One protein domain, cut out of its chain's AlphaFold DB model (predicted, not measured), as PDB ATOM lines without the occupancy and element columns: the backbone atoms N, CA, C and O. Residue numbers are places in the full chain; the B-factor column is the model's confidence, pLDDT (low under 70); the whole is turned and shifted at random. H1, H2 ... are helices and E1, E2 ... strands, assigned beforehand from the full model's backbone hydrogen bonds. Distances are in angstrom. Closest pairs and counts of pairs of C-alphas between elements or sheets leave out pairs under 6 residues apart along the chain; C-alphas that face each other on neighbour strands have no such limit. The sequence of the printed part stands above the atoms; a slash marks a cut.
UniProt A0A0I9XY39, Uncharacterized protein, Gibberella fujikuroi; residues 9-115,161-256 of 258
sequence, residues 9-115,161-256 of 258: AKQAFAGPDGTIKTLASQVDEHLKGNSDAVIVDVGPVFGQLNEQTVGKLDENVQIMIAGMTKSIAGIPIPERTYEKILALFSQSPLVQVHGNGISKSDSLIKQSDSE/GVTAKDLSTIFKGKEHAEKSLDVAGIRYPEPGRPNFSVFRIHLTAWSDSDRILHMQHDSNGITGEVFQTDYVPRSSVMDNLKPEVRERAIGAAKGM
ATOM      1  N   ALA A   9      24.488  -8.891  52.084       82.25
ATOM      2  CA  ALA A   9      25.440  -9.917  52.499       82.25
ATOM      3  C   ALA A   9      24.859 -10.851  53.565       82.25
ATOM      4  O   ALA A   9      25.053 -12.062  53.483       82.25
ATOM      5  N   LYS A  10      24.098 -10.323  54.531       84.12
ATOM      6  CA  LYS A  10      23.408 -11.152  55.526       84.12
ATOM      7  C   LYS A  10      22.348 -12.034  54.863       84.12
ATOM      8  O   LYS A  10      22.291 -13.222  55.140       84.12
ATOM      9  N   GLN A  11      21.575 -11.514  53.911       84.25
ATOM     10  CA  GLN A  11      20.610 -12.340  53.162       84.25
ATOM     11  C   GLN A  11      21.298 -13.474  52.370       84.25
ATOM     12  O   GLN A  11      20.777 -14.588  52.255       84.25
ATOM     13  N   ALA A  12      22.483 -13.192  51.826       84.06
ATOM     14  CA  ALA A  12      23.239 -14.130  51.007       84.06
ATOM     15  C   ALA A  12      24.096 -15.128  51.800       84.06
ATOM     16  O   ALA A  12      24.418 -16.178  51.252       84.06
ATOM     17  N   PHE A  13      24.471 -14.854  53.054       85.81
ATOM     18  CA  PHE A  13      25.458 -15.687  53.760       85.81
ATOM     19  C   PHE A  13      25.270 -15.792  55.278       85.81
ATOM     20  O   PHE A  13      26.098 -16.419  55.938       85.81
ATOM     21  N   ALA A  14      24.242 -15.175  55.868       84.19
ATOM     22  CA  ALA A  14      24.007 -15.328  57.299       84.19
ATOM     23  C   ALA A  14      23.523 -16.741  57.639       84.19
ATOM     24  O   ALA A  14      22.660 -17.296  56.955       84.19
ATOM     25  N   GLY A  15      24.075 -17.298  58.716       77.69
ATOM     26  CA  GLY A  15      23.558 -18.501  59.350       77.69
ATOM     27  C   GLY A  15      22.273 -18.231  60.147       77.69
ATOM     28  O   GLY A  15      21.798 -17.094  60.212       77.69
ATOM     29  N   PRO A  16      21.708 -19.265  60.797       76.19
ATOM     30  CA  PRO A  16      20.504 -19.135  61.626       76.19
ATOM     31  C   PRO A  16      20.636 -18.132  62.784       76.19
ATOM     32  O   PRO A  16      19.634 -17.613  63.266       76.19
ATOM     33  N   ASP A  17      21.864 -17.861  63.224       79.50
ATOM     34  CA  ASP A  17      22.216 -16.897  64.269       79.50
ATOM     35  C   ASP A  17      22.303 -15.444  63.760       79.50
ATOM     36  O   ASP A  17      22.540 -14.527  64.542       79.50
ATOM     37  N   GLY A  18      22.115 -15.220  62.455       79.12
ATOM     38  CA  GLY A  18      22.210 -13.904  61.823       79.12
ATOM     39  C   GLY A  18      23.643 -13.451  61.520       79.12
ATOM     40  O   GLY A  18      23.827 -12.369  60.951       79.12
ATOM     41  N   THR A  19      24.651 -14.268  61.840       84.19
ATOM     42  CA  THR A  19      26.063 -13.974  61.572       84.19
ATOM     43  C   THR A  19      26.438 -14.445  60.173       84.19
ATOM     44  O   THR A  19      26.103 -15.560  59.775       84.19
ATOM     45  N   ILE A  20      27.169 -13.624  59.414       83.62
ATOM     46  CA  ILE A  20      27.696 -14.035  58.108       83.62
ATOM     47  C   ILE A  20      28.712 -15.166  58.292       83.62
ATOM     48  O   ILE A  20      29.747 -14.987  58.933       83.62
ATOM     49  N   LYS A  21      28.442 -16.312  57.667       84.25
ATOM     50  CA  LYS A  21      29.336 -17.468  57.634       84.25
ATOM     51  C   LYS A  21      30.381 -17.284  56.537       84.25
ATOM     52  O   LYS A  21      30.225 -17.769  55.420       84.25
ATOM     53  N   THR A  22      31.449 -16.544  56.839       84.00
ATOM     54  CA  THR A  22      32.617 -16.407  55.943       84.00
ATOM     55  C   THR A  22      33.272 -17.760  55.671       84.00
ATOM     56  O   THR A  22      33.146 -18.679  56.483       84.00
ATOM     57  N   LEU A  23      34.013 -17.872  54.567       81.62
ATOM     58  CA  LEU A  23      34.729 -19.107  54.244       81.62
ATOM     59  C   LEU A  23      35.652 -19.556  55.387       81.62
ATOM     60  O   LEU A  23      35.534 -20.681  55.860       81.62
ATOM     61  N   ALA A  24      36.485 -18.643  55.892       76.31
ATOM     62  CA  ALA A  24      37.401 -18.916  56.999       76.31
ATOM     63  C   ALA A  24      36.668 -19.411  58.257       76.31
ATOM     64  O   ALA A  24      37.058 -20.416  58.839       76.31
ATOM     65  N   SER A  25      35.553 -18.773  58.645       77.12
ATOM     66  CA  SER A  25      34.781 -19.227  59.814       77.12
ATOM     67  C   SER A  25      34.185 -20.623  59.633       77.12
ATOM     68  O   SER A  25      34.124 -21.385  60.592       77.12
ATOM     69  N   GLN A  26      33.759 -20.973  58.415       74.81
ATOM     70  CA  GLN A  26      33.212 -22.298  58.139       74.81
ATOM     71  C   GLN A  26      34.312 -23.363  58.141       74.81
ATOM     72  O   GLN A  26      34.114 -24.428  58.722       74.81
ATOM     73  N   VAL A  27      35.474 -23.067  57.550       71.75
ATOM     74  CA  VAL A  27      36.661 -23.933  57.613       71.75
ATOM     75  C   VAL A  27      37.053 -24.185  59.071       71.75
ATOM     76  O   VAL A  27      37.143 -25.339  59.483       71.75
ATOM     77  N   ASP A  28      37.188 -23.136  59.884       70.38
ATOM     78  CA  ASP A  28      37.559 -23.252  61.300       70.38
ATOM     79  C   ASP A  28      36.542 -24.054  62.130       70.38
ATOM     80  O   ASP A  28      36.929 -24.785  63.045       70.38
ATOM     81  N   GLU A  29      35.240 -23.910  61.857       71.31
ATOM     82  CA  GLU A  29      34.179 -24.692  62.508       71.31
ATOM     83  C   GLU A  29      34.285 -26.180  62.150       71.31
ATOM     84  O   GLU A  29      34.223 -27.030  63.042       71.31
ATOM     85  N   HIS A  30      34.492 -26.507  60.873       68.00
ATOM     86  CA  HIS A  30      34.540 -27.897  60.426       68.00
ATOM     87  C   HIS A  30      35.843 -28.608  60.793       68.00
ATOM     88  O   HIS A  30      35.805 -29.790  61.133       68.00
ATOM     89  N   LEU A  31      36.980 -27.905  60.797       63.53
ATOM     90  CA  LEU A  31      38.264 -28.467  61.234       63.53
ATOM     91  C   LEU A  31      38.283 -28.821  62.732       63.53
ATOM     92  O   LEU A  31      39.142 -29.583  63.170       63.53
ATOM     93  N   LYS A  32      37.333 -28.309  63.526       64.38
ATOM     94  CA  LYS A  32      37.122 -28.712  64.929       64.38
ATOM     95  C   LYS A  32      36.221 -29.949  65.075       64.38
ATOM     96  O   LYS A  32      36.093 -30.469  66.182       64.38
ATOM     97  N   GLY A  33      35.561 -30.390  64.003       57.09
ATOM     98  CA  GLY A  33      34.664 -31.546  63.990       57.09
ATOM     99  C   GLY A  33      35.390 -32.883  63.787       57.09
ATOM    100  O   GLY A  33      36.511 -32.930  63.299       57.09
ATOM    101  N   ASN A  34      34.727 -33.995  64.127       53.00
ATOM    102  CA  ASN A  34      35.272 -35.361  64.016       53.00
ATOM    103  C   ASN A  34      34.785 -36.110  62.746       53.00
ATOM    104  O   ASN A  34      34.514 -37.307  62.814       53.00
ATOM    105  N   SER A  35      34.596 -35.424  61.610       55.31
ATOM    106  CA  SER A  35      34.088 -36.044  60.368       55.31
ATOM    107  C   SER A  35      35.215 -36.599  59.490       55.31
ATOM    108  O   SER A  35      36.287 -36.007  59.404       55.31
ATOM    109  N   ASP A  36      34.953 -37.714  58.801       53.12
ATOM    110  CA  ASP A  36      35.883 -38.329  57.839       53.12
ATOM    111  C   ASP A  36      35.944 -37.569  56.501       53.12
ATOM    112  O   ASP A  36      36.949 -37.640  55.799       53.12
ATOM    113  N   ALA A  37      34.889 -36.816  56.183       58.44
ATOM    114  CA  ALA A  37      34.835 -35.874  55.072       58.44
ATOM    115  C   ALA A  37      34.408 -34.505  55.602       58.44
ATOM    116  O   ALA A  37      33.378 -34.384  56.279       58.44
ATOM    117  N   VAL A  38      35.203 -33.482  55.307       65.94
ATOM    118  CA  VAL A  38      34.875 -32.095  55.634       65.94
ATOM    119  C   VAL A  38      34.478 -31.394  54.348       65.94
ATOM    120  O   VAL A  38      35.310 -31.179  53.473       65.94
ATOM    121  N   ILE A  39      33.200 -31.041  54.249       68.00
ATOM    122  CA  ILE A  39      32.673 -30.239  53.151       68.00
ATOM    123  C   ILE A  39      32.353 -28.868  53.724       68.00
ATOM    124  O   ILE A  39      31.500 -28.737  54.599       68.00
ATOM    125  N   VAL A  40      33.064 -27.860  53.241       71.94
ATOM    126  CA  VAL A  40      32.758 -26.463  53.502       71.94
ATOM    127  C   VAL A  40      32.024 -25.925  52.284       71.94
ATOM    128  O   VAL A  40      32.609 -25.762  51.208       71.94
ATOM    129  N   ASP A  41      30.732 -25.665  52.480       73.56
ATOM    130  CA  ASP A  41      29.875 -25.018  51.491       73.56
ATOM    131  C   ASP A  41      30.410 -23.632  51.093       73.56
ATOM    132  O   ASP A  41      31.354 -23.084  51.668       73.56
ATOM    133  N   VAL A  42      29.785 -23.037  50.077       81.31
ATOM    134  CA  VAL A  42      30.286 -21.814  49.452       81.31
ATOM    135  C   VAL A  42      30.251 -20.619  50.410       81.31
ATOM    136  O   VAL A  42      29.203 -20.018  50.656       81.31
ATOM    137  N   GLY A  43      31.428 -20.226  50.902       84.75
ATOM    138  CA  GLY A  43      31.610 -19.058  51.764       84.75
ATOM    139  C   GLY A  43      32.062 -17.795  51.012       84.75
ATOM    140  O   GLY A  43      32.845 -17.884  50.062       84.75
ATOM    141  N   PRO A  44      31.628 -16.588  51.431       90.19
ATOM    142  CA  PRO A  44      32.149 -15.345  50.889       90.19
ATOM    143  C   PRO A  44      33.540 -15.041  51.456       90.19
ATOM    144  O   PRO A  44      33.818 -15.259  52.640       90.19
ATOM    145  N   VAL A  45      34.384 -14.456  50.610       89.50
ATOM    146  CA  VAL A  45      35.683 -13.884  50.971       89.50
ATOM    147  C   VAL A  45      35.662 -12.415  50.566       89.50
ATOM    148  O   VAL A  45      35.808 -12.080  49.390       89.50
ATOM    149  N   PHE A  46      35.427 -11.538  51.544       87.69
ATOM    150  CA  PHE A  46      35.302 -10.096  51.305       87.69
ATOM    151  C   PHE A  46      36.645  -9.365  51.238       87.69
ATOM    152  O   PHE A  46      36.689  -8.262  50.707       87.69
ATOM    153  N   GLY A  47      37.736  -9.956  51.737       84.56
ATOM    154  CA  GLY A  47      39.054  -9.315  51.716       84.56
ATOM    155  C   GLY A  47      39.015  -7.932  52.370       84.56
ATOM    156  O   GLY A  47      38.590  -7.793  53.516       84.56
ATOM    157  N   GLN A  48      39.425  -6.902  51.627       84.94
ATOM    158  CA  GLN A  48      39.406  -5.507  52.091       84.94
ATOM    159  C   GLN A  48      38.065  -4.788  51.862       84.94
ATOM    160  O   GLN A  48      37.963  -3.574  52.083       84.94
ATOM    161  N   LEU A  49      37.041  -5.490  51.374       86.44
ATOM    162  CA  LEU A  49      35.765  -4.894  51.010       86.44
ATOM    163  C   LEU A  49      34.962  -4.487  52.257       86.44
ATOM    164  O   LEU A  49      34.683  -5.287  53.144       86.44
ATOM    165  N   ASN A  50      34.608  -3.210  52.312       85.75
ATOM    166  CA  ASN A  50      33.789  -2.559  53.325       85.75
ATOM    167  C   ASN A  50      33.052  -1.378  52.673       85.75
ATOM    168  O   ASN A  50      33.246  -1.101  51.487       85.75
ATOM    169  N   GLU A  51      32.232  -0.655  53.437       83.06
ATOM    170  CA  GLU A  51      31.453   0.485  52.932       83.06
ATOM    171  C   GLU A  51      32.317   1.547  52.218       83.06
ATOM    172  O   GLU A  51      31.922   2.096  51.187       83.06
ATOM    173  N   GLN A  52      33.527   1.812  52.714       85.56
ATOM    174  CA  GLN A  52      34.418   2.811  52.124       85.56
ATOM    175  C   GLN A  52      35.124   2.293  50.872       85.56
ATOM    176  O   GLN A  52      35.292   3.038  49.905       85.56
ATOM    177  N   THR A  53      35.588   1.043  50.884       89.50
ATOM    178  CA  THR A  53      36.361   0.478  49.770       89.50
ATOM    179  C   THR A  53      35.468   0.083  48.602       89.50
ATOM    180  O   THR A  53      35.873   0.301  47.462       89.50
ATOM    181  N   VAL A  54      34.233  -0.374  48.849       89.44
ATOM    182  CA  VAL A  54      33.265  -0.664  47.777       89.44
ATOM    183  C   VAL A  54      32.908   0.597  46.992       89.44
ATOM    184  O   VAL A  54      32.812   0.554  45.769       89.44
ATOM    185  N   GLY A  55      32.808   1.751  47.663       88.06
ATOM    186  CA  GLY A  55      32.520   3.029  47.011       88.06
ATOM    187  C   GLY A  55      33.640   3.556  46.109       88.06
ATOM    188  O   GLY A  55      33.383   4.456  45.312       88.06
ATOM    189  N   LYS A  56      34.858   3.007  46.219       90.50
ATOM    190  CA  LYS A  56      36.018   3.349  45.376       90.50
ATOM    191  C   LYS A  56      36.159   2.446  44.149       90.50
ATOM    192  O   LYS A  56      37.038   2.690  43.327       90.50
ATOM    193  N   LEU A  57      35.354   1.390  44.050       93.00
ATOM    194  CA  LEU A  57      35.359   0.503  42.892       93.00
ATOM    195  C   LEU A  57      34.680   1.177  41.699       93.00
ATOM    196  O   LEU A  57      33.850   2.070  41.866       93.00
ATOM    197  N   ASP A  58      34.997   0.707  40.497       94.56
ATOM    198  CA  ASP A  58      34.269   1.095  39.291       94.56
ATOM    199  C   ASP A  58      32.759   0.815  39.438       94.56
ATOM    200  O   ASP A  58      32.349  -0.153  40.088       94.56
ATOM    201  N   GLU A  59      31.916   1.663  38.847       94.44
ATOM    202  CA  GLU A  59      30.460   1.554  38.976       94.44
ATOM    203  C   GLU A  59      29.934   0.209  38.468       94.44
ATOM    204  O   GLU A  59      29.065  -0.386  39.110       94.44
ATOM    205  N   ASN A  60      30.482  -0.320  37.371       95.69
ATOM    206  CA  ASN A  60      30.070  -1.616  36.840       95.69
ATOM    207  C   ASN A  60      30.476  -2.752  37.792       95.69
ATOM    208  O   ASN A  60      29.727  -3.714  37.960       95.69
ATOM    209  N   VAL A  61      31.596  -2.620  38.507       95.62
ATOM    210  CA  VAL A  61      31.983  -3.569  39.567       95.62
ATOM    211  C   VAL A  61      31.024  -3.488  40.760       95.62
ATOM    212  O   VAL A  61      30.598  -4.523  41.270       95.62
ATOM    213  N   GLN A  62      30.615  -2.289  41.177       94.62
ATOM    214  CA  GLN A  62      29.620  -2.124  42.248       94.62
ATOM    215  C   GLN A  62      28.265  -2.735  41.854       94.62
ATOM    216  O   GLN A  62      27.664  -3.483  42.628       94.62
ATOM    217  N   ILE A  63      27.805  -2.485  40.624       95.25
ATOM    218  CA  ILE A  63      26.571  -3.066  40.077       95.25
ATOM    219  C   ILE A  63      26.672  -4.595  40.020       95.25
ATOM    220  O   ILE A  63      25.727  -5.287  40.407       95.25
ATOM    221  N   MET A  64      27.815  -5.127  39.578       95.94
ATOM    222  CA  MET A  64      28.094  -6.563  39.557       95.94
ATOM    223  C   MET A  64      27.984  -7.176  40.955       95.94
ATOM    224  O   MET A  64      27.315  -8.197  41.106       95.94
ATOM    225  N   ILE A  65      28.587  -6.547  41.971       95.12
ATOM    226  CA  ILE A  65      28.507  -6.991  43.369       95.12
ATOM    227  C   ILE A  65      27.048  -7.069  43.815       95.12
ATOM    228  O   ILE A  65      26.577  -8.142  44.187       95.12
ATOM    229  N   ALA A  66      26.297  -5.971  43.703       94.75
ATOM    230  CA  ALA A  66      24.902  -5.948  44.132       94.75
ATOM    231  C   ALA A  66      24.038  -6.977  43.387       94.75
ATOM    232  O   ALA A  66      23.226  -7.674  43.996       94.75
ATOM    233  N   GLY A  67      24.203  -7.081  42.068       95.00
ATOM    234  CA  GLY A  67      23.431  -7.998  41.239       95.00
ATOM    235  C   GLY A  67      23.707  -9.461  41.572       95.00
ATOM    236  O   GLY A  67      22.770 -10.212  41.840       95.00
ATOM    237  N   MET A  68      24.982  -9.854  41.620       96.50
ATOM    238  CA  MET A  68      25.362 -11.240  41.892       96.50
ATOM    239  C   MET A  68      25.026 -11.652  43.323       96.50
ATOM    240  O   MET A  68      24.440 -12.714  43.514       96.50
ATOM    241  N   THR A  69      25.290 -10.811  44.328       94.75
ATOM    242  CA  THR A  69      24.931 -11.133  45.718       94.75
ATOM    243  C   THR A  69      23.423 -11.252  45.897       94.75
ATOM    244  O   THR A  69      22.962 -12.150  46.597       94.75
ATOM    245  N   LYS A  70      22.629 -10.419  45.212       94.25
ATOM    246  CA  LYS A  70      21.167 -10.554  45.208       94.25
ATOM    247  C   LYS A  70      20.715 -11.864  44.569       94.25
ATOM    248  O   LYS A  70      19.816 -12.515  45.095       94.25
ATOM    249  N   SER A  71      21.334 -12.262  43.463       95.06
ATOM    250  CA  SER A  71      21.051 -13.548  42.829       95.06
ATOM    251  C   SER A  71      21.408 -14.734  43.733       95.06
ATOM    252  O   SER A  71      20.635 -15.683  43.803       95.06
ATOM    253  N   ILE A  72      22.515 -14.658  44.479       94.12
ATOM    254  CA  ILE A  72      22.897 -15.669  45.482       94.12
ATOM    255  C   ILE A  72      21.885 -15.702  46.632       94.12
ATOM    256  O   ILE A  72      21.447 -16.778  47.039       94.12
ATOM    257  N   ALA A  73      21.463 -14.535  47.127       91.50
ATOM    258  CA  ALA A  73      20.459 -14.423  48.185       91.50
ATOM    259  C   ALA A  73      19.124 -15.087  47.802       91.50
ATOM    260  O   ALA A  73      18.437 -15.619  48.671       91.50
ATOM    261  N   GLY A  74      18.786 -15.108  46.509       91.88
ATOM    262  CA  GLY A  74      17.605 -15.794  45.982       91.88
ATOM    263  C   GLY A  74      17.678 -17.326  45.992       91.88
ATOM    264  O   GLY A  74      16.651 -17.968  45.794       91.88
ATOM    265  N   ILE A  75      18.853 -17.921  46.219       90.62
ATOM    266  CA  ILE A  75      19.022 -19.373  46.367       90.62
ATOM    267  C   ILE A  75      18.842 -19.727  47.853       90.62
ATOM    268  O   ILE A  75      19.469 -19.070  48.686       90.62
ATOM    269  N   PRO A  76      18.036 -20.736  48.227       88.12
ATOM    270  CA  PRO A  76      17.962 -21.213  49.611       88.12
ATOM    271  C   PRO A  76      19.333 -21.664  50.131       88.12
ATOM    272  O   PRO A  76      20.062 -22.322  49.400       88.12
ATOM    273  N   ILE A  77      19.678 -21.359  51.392       82.56
ATOM    274  CA  ILE A  77      20.992 -21.698  51.988       82.56
ATOM    275  C   ILE A  77      21.414 -23.159  51.725       82.56
ATOM    276  O   ILE A  77      22.525 -23.340  51.233       82.56
ATOM    277  N   PRO A  78      20.559 -24.185  51.938       84.25
ATOM    278  CA  PRO A  78      20.946 -25.583  51.710       84.25
ATOM    279  C   PRO A  78      21.235 -25.938  50.243       84.25
ATOM    280  O   PRO A  78      21.812 -26.979  49.964       84.25
ATOM    281  N   GLU A  79      20.805 -25.103  49.293       88.38
ATOM    282  CA  GLU A  79      21.009 -25.305  47.854       88.38
ATOM    283  C   GLU A  79      22.199 -24.502  47.303       88.38
ATOM    284  O   GLU A  79      22.489 -24.580  46.106       88.38
ATOM    285  N   ARG A  80      22.893 -23.711  48.134       87.56
ATOM    286  CA  ARG A  80      24.038 -22.871  47.727       87.56
ATOM    287  C   ARG A  80      25.331 -23.686  47.577       87.56
ATOM    288  O   ARG A  80      26.378 -23.302  48.089       87.56
ATOM    289  N   THR A  81      25.266 -24.795  46.843       89.50
ATOM    290  CA  THR A  81      26.437 -25.625  46.533       89.50
ATOM    291  C   THR A  81      27.362 -24.935  45.531       89.50
ATOM    292  O   THR A  81      26.952 -24.023  44.801       89.50
ATOM    293  N   TYR A  82      28.610 -25.403  45.445       90.62
ATOM    294  CA  TYR A  82      29.586 -24.907  44.474       90.62
ATOM    295  C   TYR A  82      29.045 -24.940  43.040       90.62
ATOM    296  O   TYR A  82      29.108 -23.939  42.330       90.62
ATOM    297  N   GLU A  83      28.448 -26.056  42.626       91.38
ATOM    298  CA  GLU A  83      27.921 -26.250  41.275       91.38
ATOM    299  C   GLU A  83      26.776 -25.278  40.984       91.38
ATOM    300  O   GLU A  83      26.706 -24.705  39.894       91.38
ATOM    301  N   LYS A  84      25.893 -25.048  41.965       93.62
ATOM    302  CA  LYS A  84      24.775 -24.112  41.825       93.62
ATOM    303  C   LYS A  84      25.270 -22.677  41.666       93.62
ATOM    304  O   LYS A  84      24.767 -21.948  40.810       93.62
ATOM    305  N   ILE A  85      26.259 -22.281  42.464       94.31
ATOM    306  CA  ILE A  85      26.881 -20.957  42.387       94.31
ATOM    307  C   ILE A  85      27.628 -20.791  41.063       94.31
ATOM    308  O   ILE A  85      27.433 -19.794  40.371       94.31
ATOM    309  N   LEU A  86      28.431 -21.773  40.656       93.44
ATOM    310  CA  LEU A  86      29.157 -21.729  39.390       93.44
ATOM    311  C   LEU A  86      28.195 -21.615  38.195       93.44
ATOM    312  O   LEU A  86      28.425 -20.814  37.284       93.44
ATOM    313  N   ALA A  87      27.086 -22.360  38.216       94.69
ATOM    314  CA  ALA A  87      26.034 -22.259  37.210       94.69
ATOM    315  C   ALA A  87      25.375 -20.869  37.207       94.69
ATOM    316  O   ALA A  87      25.196 -20.286  36.137       94.69
ATOM    317  N   LEU A  88      25.076 -20.310  38.386       96.38
ATOM    318  CA  LEU A  88      24.522 -18.961  38.525       96.38
ATOM    319  C   LEU A  88      25.432 -17.908  37.878       96.38
ATOM    320  O   LEU A  88      24.955 -17.068  37.116       96.38
ATOM    321  N   PHE A  89      26.735 -17.952  38.164       96.25
ATOM    322  CA  PHE A  89      27.703 -17.027  37.573       96.25
ATOM    323  C   PHE A  89      27.818 -17.221  36.059       96.25
ATOM    324  O   PHE A  89      27.775 -16.250  35.309       96.25
ATOM    325  N   SER A  90      27.888 -18.467  35.594       93.44
ATOM    326  CA  SER A  90      28.051 -18.784  34.169       93.44
ATOM    327  C   SER A  90      26.845 -18.374  33.314       93.44
ATOM    328  O   SER A  90      27.005 -18.047  32.140       93.44
ATOM    329  N   GLN A  91      25.643 -18.371  33.892       95.06
ATOM    330  CA  GLN A  91      24.400 -18.001  33.202       95.06
ATOM    331  C   GLN A  91      24.015 -16.528  33.390       95.06
ATOM    332  O   GLN A  91      23.096 -16.041  32.729       95.06
ATOM    333  N   SER A  92      24.683 -15.805  34.290       95.88
ATOM    334  CA  SER A  92      24.304 -14.435  34.615       95.88
ATOM    335  C   SER A  92      24.626 -13.469  33.464       95.88
ATOM    336  O   SER A  92      25.752 -13.449  32.958       95.88
ATOM    337  N   PRO A  93      23.677 -12.598  33.068       94.75
ATOM    338  CA  PRO A  93      23.924 -11.585  32.045       94.75
ATOM    339  C   PRO A  93      24.821 -10.445  32.547       94.75
ATOM    340  O   PRO A  93      25.318  -9.665  31.739       94.75
ATOM    341  N   LEU A  94      25.020 -10.324  33.865       95.00
ATOM    342  CA  LEU A  94      25.815  -9.254  34.471       95.00
ATOM    343  C   LEU A  94      27.316  -9.525  34.399       95.00
ATOM    344  O   LEU A  94      28.108  -8.591  34.490       95.00
ATOM    345  N   VAL A  95      27.714 -10.784  34.238       96.62
ATOM    346  CA  VAL A  95      29.120 -11.172  34.255       96.62
ATOM    347  C   VAL A  95      29.514 -11.920  32.996       96.62
ATOM    348  O   VAL A  95      28.691 -12.383  32.201       96.62
ATOM    349  N   GLN A  96      30.816 -12.010  32.792       95.69
ATOM    350  CA  GLN A  96      31.425 -12.876  31.800       95.69
ATOM    351  C   GLN A  96      32.715 -13.451  32.371       95.69
ATOM    352  O   GLN A  96      33.351 -12.824  33.222       95.69
ATOM    353  N   VAL A  97      33.085 -14.641  31.904       95.31
ATOM    354  CA  VAL A  97      34.339 -15.283  32.299       95.31
ATOM    355  C   VAL A  97      35.516 -14.415  31.854       95.31
ATOM    356  O   VAL A  97      35.520 -13.870  30.748       95.31
ATOM    357  N   HIS A  98      36.502 -14.279  32.733       93.44
ATOM    358  CA  HIS A  98      37.755 -13.598  32.468       93.44
ATOM    359  C   HIS A  98      38.906 -14.605  32.461       93.44
ATOM    360  O   HIS A  98      39.135 -15.312  33.439       93.44
ATOM    361  N   GLY A  99      39.642 -14.656  31.351       88.56
ATOM    362  CA  GLY A  99      40.711 -15.632  31.159       88.56
ATOM    363  C   GLY A  99      40.189 -17.055  30.942       88.56
ATOM    364  O   GLY A  99      39.038 -17.261  30.564       88.56
ATOM    365  N   ASN A 100      41.064 -18.038  31.161       83.31
ATOM    366  CA  ASN A 100      40.797 -19.449  30.851       83.31
ATOM    367  C   ASN A 100      40.369 -20.278  32.076       83.31
ATOM    368  O   ASN A 100      40.208 -21.490  31.961       83.31
ATOM    369  N   GLY A 101      40.208 -19.640  33.240       83.44
ATOM    370  CA  GLY A 101      40.107 -20.338  34.520       83.44
ATOM    371  C   GLY A 101      41.411 -21.046  34.906       83.44
ATOM    372  O   GLY A 101      42.365 -21.138  34.131       83.44
ATOM    373  N   ILE A 102      41.465 -21.527  36.141       86.88
ATOM    374  CA  ILE A 102      42.543 -22.353  36.673       86.88
ATOM    375  C   ILE A 102      41.948 -23.724  36.969       86.88
ATOM    376  O   ILE A 102      40.931 -23.828  37.649       86.88
ATOM    377  N   SER A 103      42.605 -24.762  36.463       91.75
ATOM    378  CA  SER A 103      42.392 -26.150  36.857       91.75
ATOM    379  C   SER A 103      43.770 -26.757  37.075       91.75
ATOM    380  O   SER A 103      44.576 -26.817  36.143       91.75
ATOM    381  N   LYS A 104      44.083 -27.094  38.323       91.50
ATOM    382  CA  LYS A 104      45.376 -27.650  38.727       91.50
ATOM    383  C   LYS A 104      45.136 -28.867  39.598       91.50
ATOM    384  O   LYS A 104      44.249 -28.847  40.441       91.50
ATOM    385  N   SER A 105      45.966 -29.880  39.421       91.88
ATOM    386  CA  SER A 105      46.049 -31.026  40.313       91.88
ATOM    387  C   SER A 105      47.522 -31.318  40.566       91.88
ATOM    388  O   SER A 105      48.337 -31.182  39.651       91.88
ATOM    389  N   ASP A 106      47.864 -31.639  41.807       89.81
ATOM    390  CA  ASP A 106      49.208 -32.055  42.199       89.81
ATOM    391  C   ASP A 106      49.125 -33.039  43.371       89.81
ATOM    392  O   ASP A 106      48.152 -33.032  44.131       89.81
ATOM    393  N   SER A 107      50.163 -33.852  43.545       83.56
ATOM    394  CA  SER A 107      50.251 -34.821  44.637       83.56
ATOM    395  C   SER A 107      51.615 -34.753  45.311       83.56
ATOM    396  O   SER A 107      52.653 -34.751  44.653       83.56
ATOM    397  N   LEU A 108      51.617 -34.759  46.640       80.56
ATOM    398  CA  LEU A 108      52.814 -34.968  47.443       80.56
ATOM    399  C   LEU A 108      52.797 -36.406  47.960       80.56
ATOM    400  O   LEU A 108      51.896 -36.770  48.711       80.56
ATOM    401  N   ILE A 109      53.784 -37.207  47.553       76.75
ATOM    402  CA  ILE A 109      53.889 -38.636  47.885       76.75
ATOM    403  C   ILE A 109      55.178 -38.887  48.666       76.75
ATOM    404  O   ILE A 109      56.243 -38.381  48.302       76.75
ATOM    405  N   LYS A 110      55.086 -39.697  49.719       68.94
ATOM    406  CA  LYS A 110      56.199 -40.140  50.559       68.94
ATOM    407  C   LYS A 110      56.243 -41.666  50.619       68.94
ATOM    408  O   LYS A 110      55.209 -42.313  50.766       68.94
ATOM    409  N   GLN A 111      57.446 -42.227  50.499       61.84
ATOM    410  CA  GLN A 111      57.712 -43.652  50.725       61.84
ATOM    411  C   GLN A 111      58.032 -43.857  52.210       61.84
ATOM    412  O   GLN A 111      58.735 -43.028  52.788       61.84
ATOM    413  N   SER A 112      57.473 -44.889  52.845       53.62
ATOM    414  CA  SER A 112      57.578 -45.055  54.294       53.62
ATOM    415  C   SER A 112      58.962 -45.539  54.741       53.62
ATOM    416  O   SER A 112      59.399 -46.638  54.433       53.62
ATOM    417  N   ASP A 113      59.611 -44.712  55.550       47.44
ATOM    418  CA  ASP A 113      60.301 -45.120  56.770       47.44
ATOM    419  C   ASP A 113      59.879 -44.067  57.799       47.44
ATOM    420  O   ASP A 113      60.181 -42.896  57.615       47.44
ATOM    421  N   SER A 114      59.087 -44.431  58.813       49.59
ATOM    422  CA  SER A 114      58.447 -43.513  59.778       49.59
ATOM    423  C   SER A 114      59.266 -42.248  60.120       49.59
ATOM    424  O   SER A 114      60.142 -42.288  60.982       49.59
ATOM    425  N   GLU A 115      58.940 -41.103  59.511       50.72
ATOM    426  CA  GLU A 115      59.658 -39.825  59.694       50.72
ATOM    427  C   GLU A 115      59.092 -38.998  60.872       50.72
ATOM    428  O   GLU A 115      58.876 -37.788  60.786       50.72
ATOM    429  N   GLY A 161      49.847 -43.552  58.894       39.59
ATOM    430  CA  GLY A 161      50.562 -44.776  59.283       39.59
ATOM    431  C   GLY A 161      50.570 -45.129  60.777       39.59
ATOM    432  O   GLY A 161      50.831 -46.285  61.103       39.59
ATOM    433  N   VAL A 162      50.267 -44.211  61.713       35.09
ATOM    434  CA  VAL A 162      50.388 -44.504  63.163       35.09
ATOM    435  C   VAL A 162      49.230 -43.957  64.010       35.09
ATOM    436  O   VAL A 162      48.810 -42.808  63.911       35.09
ATOM    437  N   THR A 163      48.749 -44.816  64.910       43.38
ATOM    438  CA  THR A 163      47.755 -44.612  65.973       43.38
ATOM    439  C   THR A 163      48.184 -43.547  66.999       43.38
ATOM    440  O   THR A 163      48.658 -43.878  68.085       43.38
ATOM    441  N   ALA A 164      47.969 -42.262  66.708       34.16
ATOM    442  CA  ALA A 164      48.053 -41.188  67.704       34.16
ATOM    443  C   ALA A 164      46.665 -40.635  68.070       34.16
ATOM    444  O   ALA A 164      45.766 -40.502  67.240       34.16
ATOM    445  N   LYS A 165      46.503 -40.347  69.364       35.03
ATOM    446  CA  LYS A 165      45.242 -40.049  70.062       35.03
ATOM    447  C   LYS A 165      44.765 -38.601  69.944       35.03
ATOM    448  O   LYS A 165      43.858 -38.236  70.673       35.03
ATOM    449  N   ASP A 166      45.326 -37.803  69.044       33.56
ATOM    450  CA  ASP A 166      44.849 -36.440  68.836       33.56
ATOM    451  C   ASP A 166      44.762 -36.071  67.361       33.56
ATOM    452  O   ASP A 166      45.701 -35.599  66.729       33.56
ATOM    453  N   LEU A 167      43.549 -36.324  66.872       47.06
ATOM    454  CA  LEU A 167      42.860 -35.632  65.796       47.06
ATOM    455  C   LEU A 167      41.310 -35.579  65.998       47.06
ATOM    456  O   LEU A 167      40.593 -35.275  65.064       47.06
ATOM    457  N   SER A 168      40.635 -35.878  67.117       33.88
ATOM    458  CA  SER A 168      41.005 -36.408  68.443       33.88
ATOM    459  C   SER A 168      41.094 -37.949  68.469       33.88
ATOM    460  O   SER A 168      41.319 -38.549  69.510       33.88
ATOM    461  N   THR A 169      40.896 -38.640  67.336       43.69
ATOM    462  CA  THR A 169      40.969 -40.124  67.254       43.69
ATOM    463  C   THR A 169      41.153 -40.687  65.826       43.69
ATOM    464  O   THR A 169      40.832 -41.847  65.572       43.69
ATOM    465  N   ILE A 170      41.662 -39.899  64.871       41.16
ATOM    466  CA  ILE A 170      41.467 -40.131  63.418       41.16
ATOM    467  C   ILE A 170      42.227 -41.321  62.803       41.16
ATOM    468  O   ILE A 170      41.866 -41.755  61.712       41.16
ATOM    469  N   PHE A 171      43.175 -41.945  63.502       46.97
ATOM    470  CA  PHE A 171      43.897 -43.118  62.993       46.97
ATOM    471  C   PHE A 171      43.506 -44.384  63.762       46.97
ATOM    472  O   PHE A 171      44.234 -44.844  64.641       46.97
ATOM    473  N   LYS A 172      42.345 -44.975  63.460       35.56
ATOM    474  CA  LYS A 172      42.066 -46.381  63.802       35.56
ATOM    475  C   LYS A 172      41.926 -47.184  62.515       35.56
ATOM    476  O   LYS A 172      41.036 -46.930  61.714       35.56
ATOM    477  N   GLY A 173      42.870 -48.108  62.353       37.06
ATOM    478  CA  GLY A 173      43.262 -48.730  61.094       37.06
ATOM    479  C   GLY A 173      42.157 -49.418  60.305       37.06
ATOM    480  O   GLY A 173      41.351 -50.161  60.863       37.06
ATOM    481  N   LYS A 174      42.217 -49.212  58.987       33.28
ATOM    482  CA  LYS A 174      41.749 -50.123  57.938       33.28
ATOM    483  C   LYS A 174      42.626 -49.936  56.695       33.28
ATOM    484  O   LYS A 174      43.119 -48.839  56.465       33.28
ATOM    485  N   GLU A 175      42.781 -51.012  55.929       41.28
ATOM    486  CA  GLU A 175      43.663 -51.207  54.758       41.28
ATOM    487  C   GLU A 175      43.381 -50.316  53.523       41.28
ATOM    488  O   GLU A 175      43.898 -50.580  52.448       41.28
ATOM    489  N   HIS A 176      42.587 -49.254  53.645       44.78
ATOM    490  CA  HIS A 176      42.463 -48.192  52.641       44.78
ATOM    491  C   HIS A 176      41.720 -47.037  53.320       44.78
ATOM    492  O   HIS A 176      40.534 -47.166  53.639       44.78
ATOM    493  N   ALA A 177      42.416 -45.952  53.647       49.50
ATOM    494  CA  ALA A 177      41.817 -44.788  54.294       49.50
ATOM    495  C   ALA A 177      41.946 -43.582  53.364       49.50
ATOM    496  O   ALA A 177      43.015 -42.989  53.259       49.50
ATOM    497  N   GLU A 178      40.846 -43.242  52.697       54.50
ATOM    498  CA  GLU A 178      40.701 -42.035  51.889       54.50
ATOM    499  C   GLU A 178      39.856 -41.033  52.683       54.50
ATOM    500  O   GLU A 178      38.745 -41.354  53.116       54.50
ATOM    501  N   LYS A 179      40.392 -39.838  52.935       62.38
ATOM    502  CA  LYS A 179      39.659 -38.747  53.596       62.38
ATOM    503  C   LYS A 179      39.837 -37.457  52.818       62.38
ATOM    504  O   LYS A 179      40.959 -37.138  52.422       62.38
ATOM    505  N   SER A 180      38.740 -36.724  52.628       70.94
ATOM    506  CA  SER A 180      38.702 -35.540  51.773       70.94
ATOM    507  C   SER A 180      38.263 -34.267  52.499       70.94
ATOM    508  O   SER A 180      37.391 -34.269  53.373       70.94
ATOM    509  N   LEU A 181      38.903 -33.162  52.123       75.69
ATOM    510  CA  LEU A 181      38.533 -31.800  52.477       75.69
ATOM    511  C   LEU A 181      38.119 -31.088  51.193       75.69
ATOM    512  O   LEU A 181      38.936 -30.904  50.295       75.69
ATOM    513  N   ASP A 182      36.865 -30.665  51.126       82.06
ATOM    514  CA  ASP A 182      36.322 -29.914  50.004       82.06
ATOM    515  C   ASP A 182      35.910 -28.522  50.472       82.06
ATOM    516  O   ASP A 182      35.074 -28.383  51.364       82.06
ATOM    517  N   VAL A 183      36.532 -27.490  49.912       85.00
ATOM    518  CA  VAL A 183      36.328 -26.099  50.315       85.00
ATOM    519  C   VAL A 183      36.015 -25.269  49.089       85.00
ATOM    520  O   VAL A 183      36.854 -25.125  48.199       85.00
ATOM    521  N   ALA A 184      34.829 -24.666  49.066       90.25
ATOM    522  CA  ALA A 184      34.403 -23.786  47.987       90.25
ATOM    523  C   ALA A 184      34.197 -22.346  48.466       90.25
ATOM    524  O   ALA A 184      33.684 -22.096  49.554       90.25
ATOM    525  N   GLY A 185      34.560 -21.371  47.634       91.00
ATOM    526  CA  GLY A 185      34.504 -19.960  48.004       91.00
ATOM    527  C   GLY A 185      34.167 -19.020  46.855       91.00
ATOM    528  O   GLY A 185      34.426 -19.306  45.685       91.00
ATOM    529  N   ILE A 186      33.609 -17.860  47.214       93.25
ATOM    530  CA  ILE A 186      33.425 -16.716  46.310       93.25
ATOM    531  C   ILE A 186      34.248 -15.553  46.846       93.25
ATOM    532  O   ILE A 186      33.882 -14.920  47.842       93.25
ATOM    533  N   ARG A 187      35.338 -15.228  46.158       92.50
ATOM    534  CA  ARG A 187      36.095 -14.006  46.417       92.50
ATOM    535  C   ARG A 187      35.416 -12.826  45.749       92.50
ATOM    536  O   ARG A 187      35.165 -12.850  44.545       92.50
ATOM    537  N   TYR A 188      35.130 -11.805  46.545       93.88
ATOM    538  CA  TYR A 188      34.537 -10.567  46.067       93.88
ATOM    539  C   TYR A 188      35.593  -9.657  45.422       93.88
ATOM    540  O   TYR A 188      36.761  -9.695  45.819       93.88
ATOM    541  N   PRO A 189      35.188  -8.816  44.451       92.69
ATOM    542  CA  PRO A 189      36.045  -7.768  43.920       92.69
ATOM    543  C   PRO A 189      36.507  -6.809  45.019       92.69
ATOM    544  O   PRO A 189      35.709  -6.359  45.838       92.69
ATOM    545  N   GLU A 190      37.782  -6.440  44.986       89.25
ATOM    546  CA  GLU A 190      38.395  -5.472  45.899       89.25
ATOM    547  C   GLU A 190      39.319  -4.513  45.125       89.25
ATOM    548  O   GLU A 190      39.644  -4.771  43.958       89.25
ATOM    549  N   PRO A 191      39.744  -3.378  45.713       87.38
ATOM    550  CA  PRO A 191      40.690  -2.482  45.054       87.38
ATOM    551  C   PRO A 191      41.963  -3.225  44.614       87.38
ATOM    552  O   PRO A 191      42.598  -3.912  45.405       87.38
ATOM    553  N   GLY A 192      42.325  -3.104  43.333       86.38
ATOM    554  CA  GLY A 192      43.448  -3.834  42.727       86.38
ATOM    555  C   GLY A 192      43.100  -5.227  42.183       86.38
ATOM    556  O   GLY A 192      43.848  -5.745  41.357       86.38
ATOM    557  N   ARG A 193      41.951  -5.804  42.560       87.94
ATOM    558  CA  ARG A 193      41.439  -7.093  42.057       87.94
ATOM    559  C   ARG A 193      39.930  -7.010  41.767       87.94
ATOM    560  O   ARG A 193      39.121  -7.483  42.569       87.94
ATOM    561  N   PRO A 194      39.521  -6.409  40.634       90.38
ATOM    562  CA  PRO A 194      38.126  -6.051  40.355       90.38
ATOM    563  C   PRO A 194      37.255  -7.208  39.814       90.38
ATOM    564  O   PRO A 194      36.209  -6.969  39.212       90.38
ATOM    565  N   ASN A 195      37.672  -8.457  40.000       92.69
ATOM    566  CA  ASN A 195      36.983  -9.663  39.549       92.69
ATOM    567  C   ASN A 195      36.363 -10.426  40.726       92.69
ATOM    568  O   ASN A 195      36.924 -10.486  41.821       92.69
ATOM    569  N   PHE A 196      35.216 -11.053  40.470       94.88
ATOM    570  CA  PHE A 196      34.775 -12.174  41.290       94.88
ATOM    571  C   PHE A 196      35.638 -13.389  40.960       94.88
ATOM    572  O   PHE A 196      35.900 -13.631  39.786       94.88
ATOM    573  N   SER A 197      36.008 -14.180  41.962       93.56
ATOM    574  CA  SER A 197      36.610 -15.501  41.744       93.56
ATOM    575  C   SER A 197      35.770 -16.551  42.450       93.56
ATOM    576  O   SER A 197      35.617 -16.499  43.669       93.56
ATOM    577  N   VAL A 198      35.223 -17.497  41.692       94.19
ATOM    578  CA  VAL A 198      34.565 -18.687  42.242       94.19
ATOM    579  C   VAL A 198      35.587 -19.809  42.210       94.19
ATOM    580  O   VAL A 198      36.103 -20.120  41.136       94.19
ATOM    581  N   PHE A 199      35.910 -20.385  43.365       92.81
ATOM    582  CA  PHE A 199      36.939 -21.413  43.469       92.81
ATOM    583  C   PHE A 199      36.508 -22.594  44.335       92.81
ATOM    584  O   PHE A 199      35.619 -22.470  45.178       92.81
ATOM    585  N   ARG A 200      37.164 -23.732  44.114       92.50
ATOM    586  CA  ARG A 200      37.033 -24.966  44.887       92.50
ATOM    587  C   ARG A 200      38.403 -25.596  45.064       92.50
ATOM    588  O   ARG A 200      39.176 -25.662  44.109       92.50
ATOM    589  N   ILE A 201      38.677 -26.050  46.274       89.06
ATOM    590  CA  ILE A 201      39.860 -26.821  46.632       89.06
ATOM    591  C   ILE A 201      39.362 -28.168  47.121       89.06
ATOM    592  O   ILE A 201      38.580 -28.217  48.067       89.06
ATOM    593  N   HIS A 202      39.827 -29.238  46.496       87.69
ATOM    594  CA  HIS A 202      39.582 -30.595  46.946       87.69
ATOM    595  C   HIS A 202      40.919 -31.202  47.357       87.69
ATOM    596  O   HIS A 202      41.837 -31.264  46.548       87.69
ATOM    597  N   LEU A 203      41.067 -31.590  48.618       81.00
ATOM    598  CA  LEU A 203      42.249 -32.284  49.117       81.00
ATOM    599  C   LEU A 203      41.856 -33.691  49.524       81.00
ATOM    600  O   LEU A 203      40.920 -33.851  50.297       81.00
ATOM    601  N   THR A 204      42.626 -34.677  49.090       77.81
ATOM    602  CA  THR A 204      42.428 -36.085  49.424       77.81
ATOM    603  C   THR A 204      43.713 -36.642  50.002       77.81
ATOM    604  O   THR A 204      44.736 -36.697  49.320       77.81
ATOM    605  N   ALA A 205      43.666 -37.058  51.264       74.31
ATOM    606  CA  ALA A 205      44.747 -37.804  51.892       74.31
ATOM    607  C   ALA A 205      44.506 -39.303  51.711       74.31
ATOM    608  O   ALA A 205      43.384 -39.779  51.913       74.31
ATOM    609  N   TRP A 206      45.557 -40.033  51.352       69.62
ATOM    610  CA  TRP A 206      45.502 -41.465  51.086       69.62
ATOM    611  C   TRP A 206      46.748 -42.182  51.618       69.62
ATOM    612  O   TRP A 206      47.816 -41.592  51.801       69.62
ATOM    613  N   SER A 207      46.581 -43.474  51.888       66.38
ATOM    614  CA  SER A 207      47.630 -44.399  52.315       66.38
ATOM    615  C   SER A 207      47.433 -45.704  51.558       66.38
ATOM    616  O   SER A 207      46.315 -46.229  51.527       66.38
ATOM    617  N   ASP A 208      48.498 -46.184  50.929       62.22
ATOM    618  CA  ASP A 208      48.519 -47.425  50.166       62.22
ATOM    619  C   ASP A 208      49.612 -48.348  50.712       62.22
ATOM    620  O   ASP A 208      50.755 -47.925  50.909       62.22
ATOM    621  N   SER A 209      49.250 -49.600  50.978       57.38
ATOM    622  CA  SER A 209      50.114 -50.597  51.613       57.38
ATOM    623  C   SER A 209      50.194 -51.835  50.734       57.38
ATOM    624  O   SER A 209      49.304 -52.687  50.763       57.38
ATOM    625  N   ASP A 210      51.309 -51.986  50.023       50.34
ATOM    626  CA  ASP A 210      51.596 -53.184  49.243       50.34
ATOM    627  C   ASP A 210      52.459 -54.158  50.059       50.34
ATOM    628  O   ASP A 210      53.599 -53.876  50.444       50.34
ATOM    629  N   ARG A 211      51.922 -55.356  50.320       39.19
ATOM    630  CA  ARG A 211      52.659 -56.462  50.952       39.19
ATOM    631  C   ARG A 211      53.024 -57.518  49.921       39.19
ATOM    632  O   ARG A 211      52.197 -58.347  49.549       39.19
ATOM    633  N   ILE A 212      54.300 -57.559  49.545       35.81
ATOM    634  CA  ILE A 212      54.863 -58.624  48.711       35.81
ATOM    635  C   ILE A 212      55.945 -59.333  49.531       35.81
ATOM    636  O   ILE A 212      56.948 -58.725  49.881       35.81
ATOM    637  N   LEU A 213      55.720 -60.614  49.864       31.70
ATOM    638  CA  LEU A 213      56.680 -61.539  50.501       31.70
ATOM    639  C   LEU A 213      57.662 -60.881  51.500       31.70
ATOM    640  O   LEU A 213      58.801 -60.571  51.170       31.70
ATOM    641  N   HIS A 214      57.227 -60.719  52.755       31.14
ATOM    642  CA  HIS A 214      58.009 -60.194  53.892       31.14
ATOM    643  C   HIS A 214      58.536 -58.749  53.777       31.14
ATOM    644  O   HIS A 214      59.068 -58.246  54.765       31.14
ATOM    645  N   MET A 215      58.344 -58.064  52.647       39.81
ATOM    646  CA  MET A 215      58.609 -56.633  52.487       39.81
ATOM    647  C   MET A 215      57.282 -55.877  52.388       39.81
ATOM    648  O   MET A 215      56.455 -56.147  51.515       39.81
ATOM    649  N   GLN A 216      57.065 -54.953  53.321       41.56
ATOM    650  CA  GLN A 216      55.936 -54.026  53.312       41.56
ATOM    651  C   GLN A 216      56.417 -52.723  52.666       41.56
ATOM    652  O   GLN A 216      57.378 -52.134  53.150       41.56
ATOM    653  N   HIS A 217      55.795 -52.324  51.557       50.84
ATOM    654  CA  HIS A 217      55.987 -51.012  50.947       50.84
ATOM    655  C   HIS A 217      54.757 -50.179  51.286       50.84
ATOM    656  O   HIS A 217      53.702 -50.389  50.690       50.84
ATOM    657  N   ASP A 218      54.880 -49.263  52.248       58.38
ATOM    658  CA  ASP A 218      53.813 -48.294  52.485       58.38
ATOM    659  C   ASP A 218      54.150 -46.995  51.760       58.38
ATOM    660  O   ASP A 218      55.277 -46.492  51.798       58.38
ATOM    661  N   SER A 219      53.154 -46.443  51.084       63.78
ATOM    662  CA  SER A 219      53.220 -45.114  50.507       63.78
ATOM    663  C   SER A 219      52.062 -44.286  51.019       63.78
ATOM    664  O   SER A 219      50.942 -44.761  51.190       63.78
ATOM    665  N   ASN A 220      52.355 -43.027  51.288       67.69
ATOM    666  CA  ASN A 220      51.379 -42.089  51.793       67.69
ATOM    667  C   ASN A 220      51.409 -40.845  50.935       67.69
ATOM    668  O   ASN A 220      52.479 -40.410  50.499       67.69
ATOM    669  N   GLY A 221      50.250 -40.236  50.735       69.81
ATOM    670  CA  GLY A 221      50.201 -39.016  49.964       69.81
ATOM    671  C   GLY A 221      49.020 -38.130  50.278       69.81
ATOM    672  O   GLY A 221      48.039 -38.517  50.913       69.81
ATOM    673  N   ILE A 222      49.148 -36.902  49.799       75.81
ATOM    674  CA  ILE A 222      48.043 -35.969  49.666       75.81
ATOM    675  C   ILE A 222      47.961 -35.551  48.210       75.81
ATOM    676  O   ILE A 222      48.953 -35.155  47.602       75.81
ATOM    677  N   THR A 223      46.769 -35.661  47.653       82.81
ATOM    678  CA  THR A 223      46.424 -35.120  46.347       82.81
ATOM    679  C   THR A 223      45.589 -33.880  46.573       82.81
ATOM    680  O   THR A 223      44.742 -33.852  47.462       82.81
ATOM    681  N   GLY A 224      45.835 -32.840  45.791       86.31
ATOM    682  CA  GLY A 224      45.039 -31.635  45.839       86.31
ATOM    683  C   GLY A 224      44.641 -31.183  44.448       86.31
ATOM    684  O   GLY A 224      45.451 -31.189  43.526       86.31
ATOM    685  N   GLU A 225      43.393 -30.765  44.319       91.81
ATOM    686  CA  GLU A 225      42.793 -30.253  43.099       91.81
ATOM    687  C   GLU A 225      42.244 -28.854  43.360       91.81
ATOM    688  O   GLU A 225      41.627 -28.583  44.391       91.81
ATOM    689  N   VAL A 226      42.486 -27.946  42.423       92.06
ATOM    690  CA  VAL A 226      42.082 -26.547  42.520       92.06
ATOM    691  C   VAL A 226      41.396 -26.146  41.237       92.06
ATOM    692  O   VAL A 226      41.985 -26.208  40.157       92.06
ATOM    693  N   PHE A 227      40.176 -25.653  41.389       93.25
ATOM    694  CA  PHE A 227      39.397 -25.044  40.327       93.25
ATOM    695  C   PHE A 227      39.148 -23.586  40.685       93.25
ATOM    696  O   PHE A 227      38.732 -23.292  41.801       93.25
ATOM    697  N   GLN A 228      39.373 -22.667  39.752       92.88
ATOM    698  CA  GLN A 228      39.020 -21.258  39.908       92.88
ATOM    699  C   GLN A 228      38.532 -20.699  38.576       92.88
ATOM    700  O   GLN A 228      39.179 -20.870  37.547       92.88
ATOM    701  N   THR A 229      37.428 -19.965  38.610       94.56
ATOM    702  CA  THR A 229      36.945 -19.188  37.469       94.56
ATOM    703  C   THR A 229      36.755 -17.744  37.895       94.56
ATOM    704  O   THR A 229      36.066 -17.461  38.878       94.56
ATOM    705  N   ASP A 230      37.354 -16.834  37.134       94.75
ATOM    706  CA  ASP A 230      37.223 -15.403  37.360       94.75
ATOM    707  C   ASP A 230      36.114 -14.815  36.493       94.75
ATOM    708  O   ASP A 230      35.932 -15.189  35.333       94.75
ATOM    709  N   TYR A 231      35.391 -13.854  37.056       96.81
ATOM    710  CA  TYR A 231      34.270 -13.183  36.420       96.81
ATOM    711  C   TYR A 231      34.428 -11.672  36.528       96.81
ATOM    712  O   TYR A 231      34.697 -11.127  37.602       96.81
ATOM    713  N   VAL A 232      34.227 -10.994  35.403       96.38
ATOM    714  CA  VAL A 232      34.273  -9.532  35.297       96.38
ATOM    715  C   VAL A 232      32.919  -8.983  34.857       96.38
ATOM    716  O   VAL A 232      32.116  -9.727  34.276       96.38
ATOM    717  N   PRO A 233      32.656  -7.686  35.097       96.62
ATOM    718  CA  PRO A 233      31.445  -7.039  34.622       96.62
ATOM    719  C   PRO A 233      31.275  -7.177  33.107       96.62
ATOM    720  O   PRO A 233      32.219  -6.983  32.339       96.62
ATOM    721  N   ARG A 234      30.053  -7.469  32.659       95.56
ATOM    722  CA  ARG A 234      29.697  -7.424  31.239       95.56
ATOM    723  C   ARG A 234      29.264  -6.006  30.867       95.56
ATOM    724  O   ARG A 234      28.074  -5.688  30.915       95.56
ATOM    725  N   SER A 235      30.220  -5.161  30.479       91.56
ATOM    726  CA  SER A 235      29.970  -3.736  30.192       91.56
ATOM    727  C   SER A 235      28.853  -3.523  29.163       91.56
ATOM    728  O   SER A 235      27.979  -2.692  29.371       91.56
ATOM    729  N   SER A 236      28.766  -4.370  28.129       92.19
ATOM    730  CA  SER A 236      27.701  -4.291  27.112       92.19
ATOM    731  C   SER A 236      26.277  -4.414  27.667       92.19
ATOM    732  O   SER A 236      25.333  -3.953  27.031       92.19
ATOM    733  N   VAL A 237      26.097  -5.017  28.843       92.06
ATOM    734  CA  VAL A 237      24.808  -5.065  29.547       92.06
ATOM    735  C   VAL A 237      24.702  -3.921  30.549       92.06
ATOM    736  O   VAL A 237      23.663  -3.267  30.620       92.06
ATOM    737  N   MET A 238      25.765  -3.665  31.312       90.81
ATOM    738  CA  MET A 238      25.743  -2.694  32.409       90.81
ATOM    739  C   MET A 238      25.648  -1.243  31.943       90.81
ATOM    740  O   MET A 238      24.910  -0.461  32.543       90.81
ATOM    741  N   ASP A 239      26.306  -0.906  30.837       89.88
ATOM    742  CA  ASP A 239      26.316   0.450  30.280       89.88
ATOM    743  C   ASP A 239      24.936   0.843  29.718       89.88
ATOM    744  O   ASP A 239      24.605   2.021  29.619       89.88
ATOM    745  N   ASN A 240      24.098  -0.153  29.407       92.31
ATOM    746  CA  ASN A 240      22.738   0.028  28.895       92.31
ATOM    747  C   ASN A 240      21.663   0.012  29.997       92.31
ATOM    748  O   ASN A 240      20.464   0.071  29.704       92.31
ATOM    749  N   LEU A 241      22.055  -0.083  31.271       92.12
ATOM    750  CA  LEU A 241      21.109  -0.005  32.380       92.12
ATOM    751  C   LEU A 241      20.544   1.412  32.511       92.12
ATOM    752  O   LEU A 241      21.259   2.409  32.414       92.12
ATOM    753  N   LYS A 242      19.245   1.502  32.816       95.06
ATOM    754  CA  LYS A 242      18.602   2.785  33.129       95.06
ATOM    755  C   LYS A 242      19.310   3.450  34.323       95.06
ATOM    756  O   LYS A 242      19.614   2.733  35.281       95.06
ATOM    757  N   PRO A 243      19.495   4.785  34.333       94.25
ATOM    758  CA  PRO A 243      20.180   5.493  35.421       94.25
ATOM    759  C   PRO A 243      19.651   5.142  36.818       94.25
ATOM    760  O   PRO A 243      20.428   4.791  37.699       94.25
ATOM    761  N   GLU A 244      18.328   5.085  36.984       93.81
ATOM    762  CA  GLU A 244      17.674   4.712  38.248       93.81
ATOM    763  C   GLU A 244      18.070   3.309  38.746       93.81
ATOM    764  O   GLU A 244      18.225   3.069  39.944       93.81
ATOM    765  N   VAL A 245      18.241   2.355  37.824       92.44
ATOM    766  CA  VAL A 245      18.650   0.982  38.155       92.44
ATOM    767  C   VAL A 245      20.116   0.960  38.575       92.44
ATOM    768  O   VAL A 245      20.457   0.257  39.528       92.44
ATOM    769  N   ARG A 246      20.967   1.748  37.905       93.81
ATOM    770  CA  ARG A 246      22.390   1.885  38.243       93.81
ATOM    771  C   ARG A 246      22.560   2.479  39.636       93.81
ATOM    772  O   ARG A 246      23.206   1.858  40.475       93.81
ATOM    773  N   GLU A 247      21.908   3.606  39.920       93.75
ATOM    774  CA  GLU A 247      21.957   4.255  41.236       93.75
ATOM    775  C   GLU A 247      21.482   3.320  42.350       93.75
ATOM    776  O   GLU A 247      22.143   3.190  43.383       93.75
ATOM    777  N   ARG A 248      20.380   2.595  42.125       92.50
ATOM    778  CA  ARG A 248      19.865   1.629  43.101       92.50
ATOM    779  C   ARG A 248      20.833   0.470  43.344       92.50
ATOM    780  O   ARG A 248      20.988   0.049  44.488       92.50
ATOM    781  N   ALA A 249      21.461  -0.059  42.296       92.44
ATOM    782  CA  ALA A 249      22.432  -1.143  42.418       92.44
ATOM    783  C   ALA A 249      23.708  -0.682  43.142       92.44
ATOM    784  O   ALA A 249      24.170  -1.365  44.052       92.44
ATOM    785  N   ILE A 250      24.219   0.507  42.816       92.44
ATOM    786  CA  ILE A 250      25.357   1.134  43.506       92.44
ATOM    787  C   ILE A 250      25.033   1.358  44.990       92.44
ATOM    788  O   ILE A 250      25.830   1.012  45.862       92.44
ATOM    789  N   GLY A 251      23.844   1.885  45.295       91.31
ATOM    790  CA  GLY A 251      23.375   2.055  46.670       91.31
ATOM    791  C   GLY A 251      23.298   0.728  47.431       91.31
ATOM    792  O   GLY A 251      23.768   0.640  48.563       91.31
ATOM    793  N   ALA A 252      22.781  -0.327  46.792       91.00
ATOM    794  CA  ALA A 252      22.713  -1.662  47.384       91.00
ATOM    795  C   ALA A 252      24.099  -2.273  47.648       91.00
ATOM    796  O   ALA A 252      24.283  -2.923  48.675       91.00
ATOM    797  N   ALA A 253      25.078  -2.049  46.764       89.81
ATOM    798  CA  ALA A 253      26.453  -2.502  46.968       89.81
ATOM    799  C   ALA A 253      27.105  -1.815  48.179       89.81
ATOM    800  O   ALA A 253      27.731  -2.477  49.002       89.81
ATOM    801  N   LYS A 254      26.912  -0.497  48.323       88.31
ATOM    802  CA  LYS A 254      27.429   0.282  49.463       88.31
ATOM    803  C   LYS A 254      26.781  -0.132  50.785       88.31
ATOM    804  O   LYS A 254      27.483  -0.351  51.765       88.31
ATOM    805  N   GLY A 255      25.463  -0.333  50.780       86.69
ATOM    806  CA  GLY A 255      24.700  -0.799  51.943       86.69
ATOM    807  C   GLY A 255      24.908  -2.275  52.300       86.69
ATOM    808  O   GLY A 255      24.327  -2.763  53.265       86.69
ATOM    809  N   MET A 256      25.713  -3.020  51.538       83.94
ATOM    810  CA  MET A 256      25.956  -4.441  51.794       83.94
ATOM    811  C   MET A 256      26.748  -4.687  53.087       83.94
ATOM    812  O   MET A 256      26.590  -5.744  53.699       83.94
TER     813      MET A 256
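AT A GLANCE: This is residues 9 to 115 and 161 to 256 of the 258 residues of an uncharacterized protein of Gibberella fujikuroi (UniProt A0A0I9XY39). A long, twisted sheet of five strands makes the length of a rod, with a cluster of helices, H1, H3, H4, H6 and H7, gathered at one end and the tip of the hairpin E4 and E5 reaching farthest at the other. H5 covers part of one face of the sheet, and H2 lies over the edge strand E1 on the opposite face. The printed part has 203 residues with seven named helices and five named strands, in the order H1 H2 E1 H3 H4 H5 E2 E3 E4 E5 H6 H7, and its class is mixed, helices and strands. The sheet runs E1 E3 E4 E5 E2 and is mixed, with E1 and E3 parallel and the other neighbours antiparallel. The whole is loose, with a radius of gyration of the C-alphas of 21.5 A, and spans 78 by 38 by 27 A.

IN THESE COORDINATES: The longest strand is E5, residues 215 to 233, 59.3 A from first to last C-alpha, running from C-alpha 215 at (58.609, -56.633, 52.487) to C-alpha 233 at (31.445, -7.039, 34.622). E4 holds residues 196 to 212, 51.1 A, and E2 holds residues 95 to 111, 46.3 A. E3 is residues 179 to 187, 26.0 A, and E1 is residues 37 to 45, 22.4 A. E1 bends by 59 degrees at residue 42, and E2 bends by 55 degrees at residue 99. The longest helix is H4, residues 59 to 73, 21.0 A. H7, residues 243 to 256, measures 20.0 A and ends with C-alpha 256 at (25.956, -4.441, 51.794). H5 is residues 82 to 91, 14.2 A, and H2 is residues 23 to 31, 12.2 A. The short helices are H1, residues 9 to 13, beginning with C-alpha 9 at (25.440, -9.917, 52.499), H3, residues 51 to 54, and H6, residues 235 to 238.

HOW THE PARTS SIT: E3, E4 and E5 form a meander, each strand the antiparallel neighbour of the one before; E3 and E4 are a hairpin, and so are E4 and E5. N 204 and O 223 of E4 and E5 are 2.8 A apart, and N 181 and O 203 of E3 and E4 are 2.8 A apart, both within hydrogen-bond range. Edge strand E2 is antiparallel to E5, with N 104 and O 226 at 2.9 A; edge strand E1 is parallel to E3, with N 40 and O 182 at 2.8 A. With H5 on one face and H2 on the other, there are three layers, helices on both faces of the sheet. H5 lies over E3 and E4 at a height of 8.1 A over the sheet. H2 lies over E1 at a height of 7.9 A and runs along the strands, at 7 degrees to E1 on the local plane; their closest C-alphas are those of Leu 23 and Gly 43, 4.0 A. H4 is on the sheet, but only just at the sheet's level, with a height of 3.5 A. H4 is the hub, touching four helices: H7 at a steep tilt of 66 degrees, the same way, closest C-alphas Ala 66 and Ala 253 at 4.7 A; H5 with residues 68 to 72 alone, closest C-alphas Ile 72 and Ile 85 at 7.3 A; H1 with residues 69 to 73 alone, closest C-alphas Ala 12 and Ala 73 at 4.0 A; and H6 only just, with 3 pairs of C-alphas within 8 A, closest Asn 60 and Met 238 at 6.3 A. H1 only grazes the sheet. H3 touches H7, closest C-alphas Glu 51 and Lys 254 at 5.3 A, and is not on the sheet. In H1, H2, H4, H5 and H7 every O i to N i+4 pair is within hydrogen-bond range; H3 and H6 are too short for such a pair.

THE WHOLE: The two C-alphas farthest apart are those of His 214 and Pro 243, 78.0 A. Residues 116 to 160 are not printed, and C-alphas 115 and 161 are 10.4 A apart across this cut. Of the links printed whole, none is long. Residues 161 to 178 hold no named element. The mean pLDDT of the printed part is 79.0, with residues 30 to 39, 110 to 115, 161 to 179 and 206 to 221 under 70.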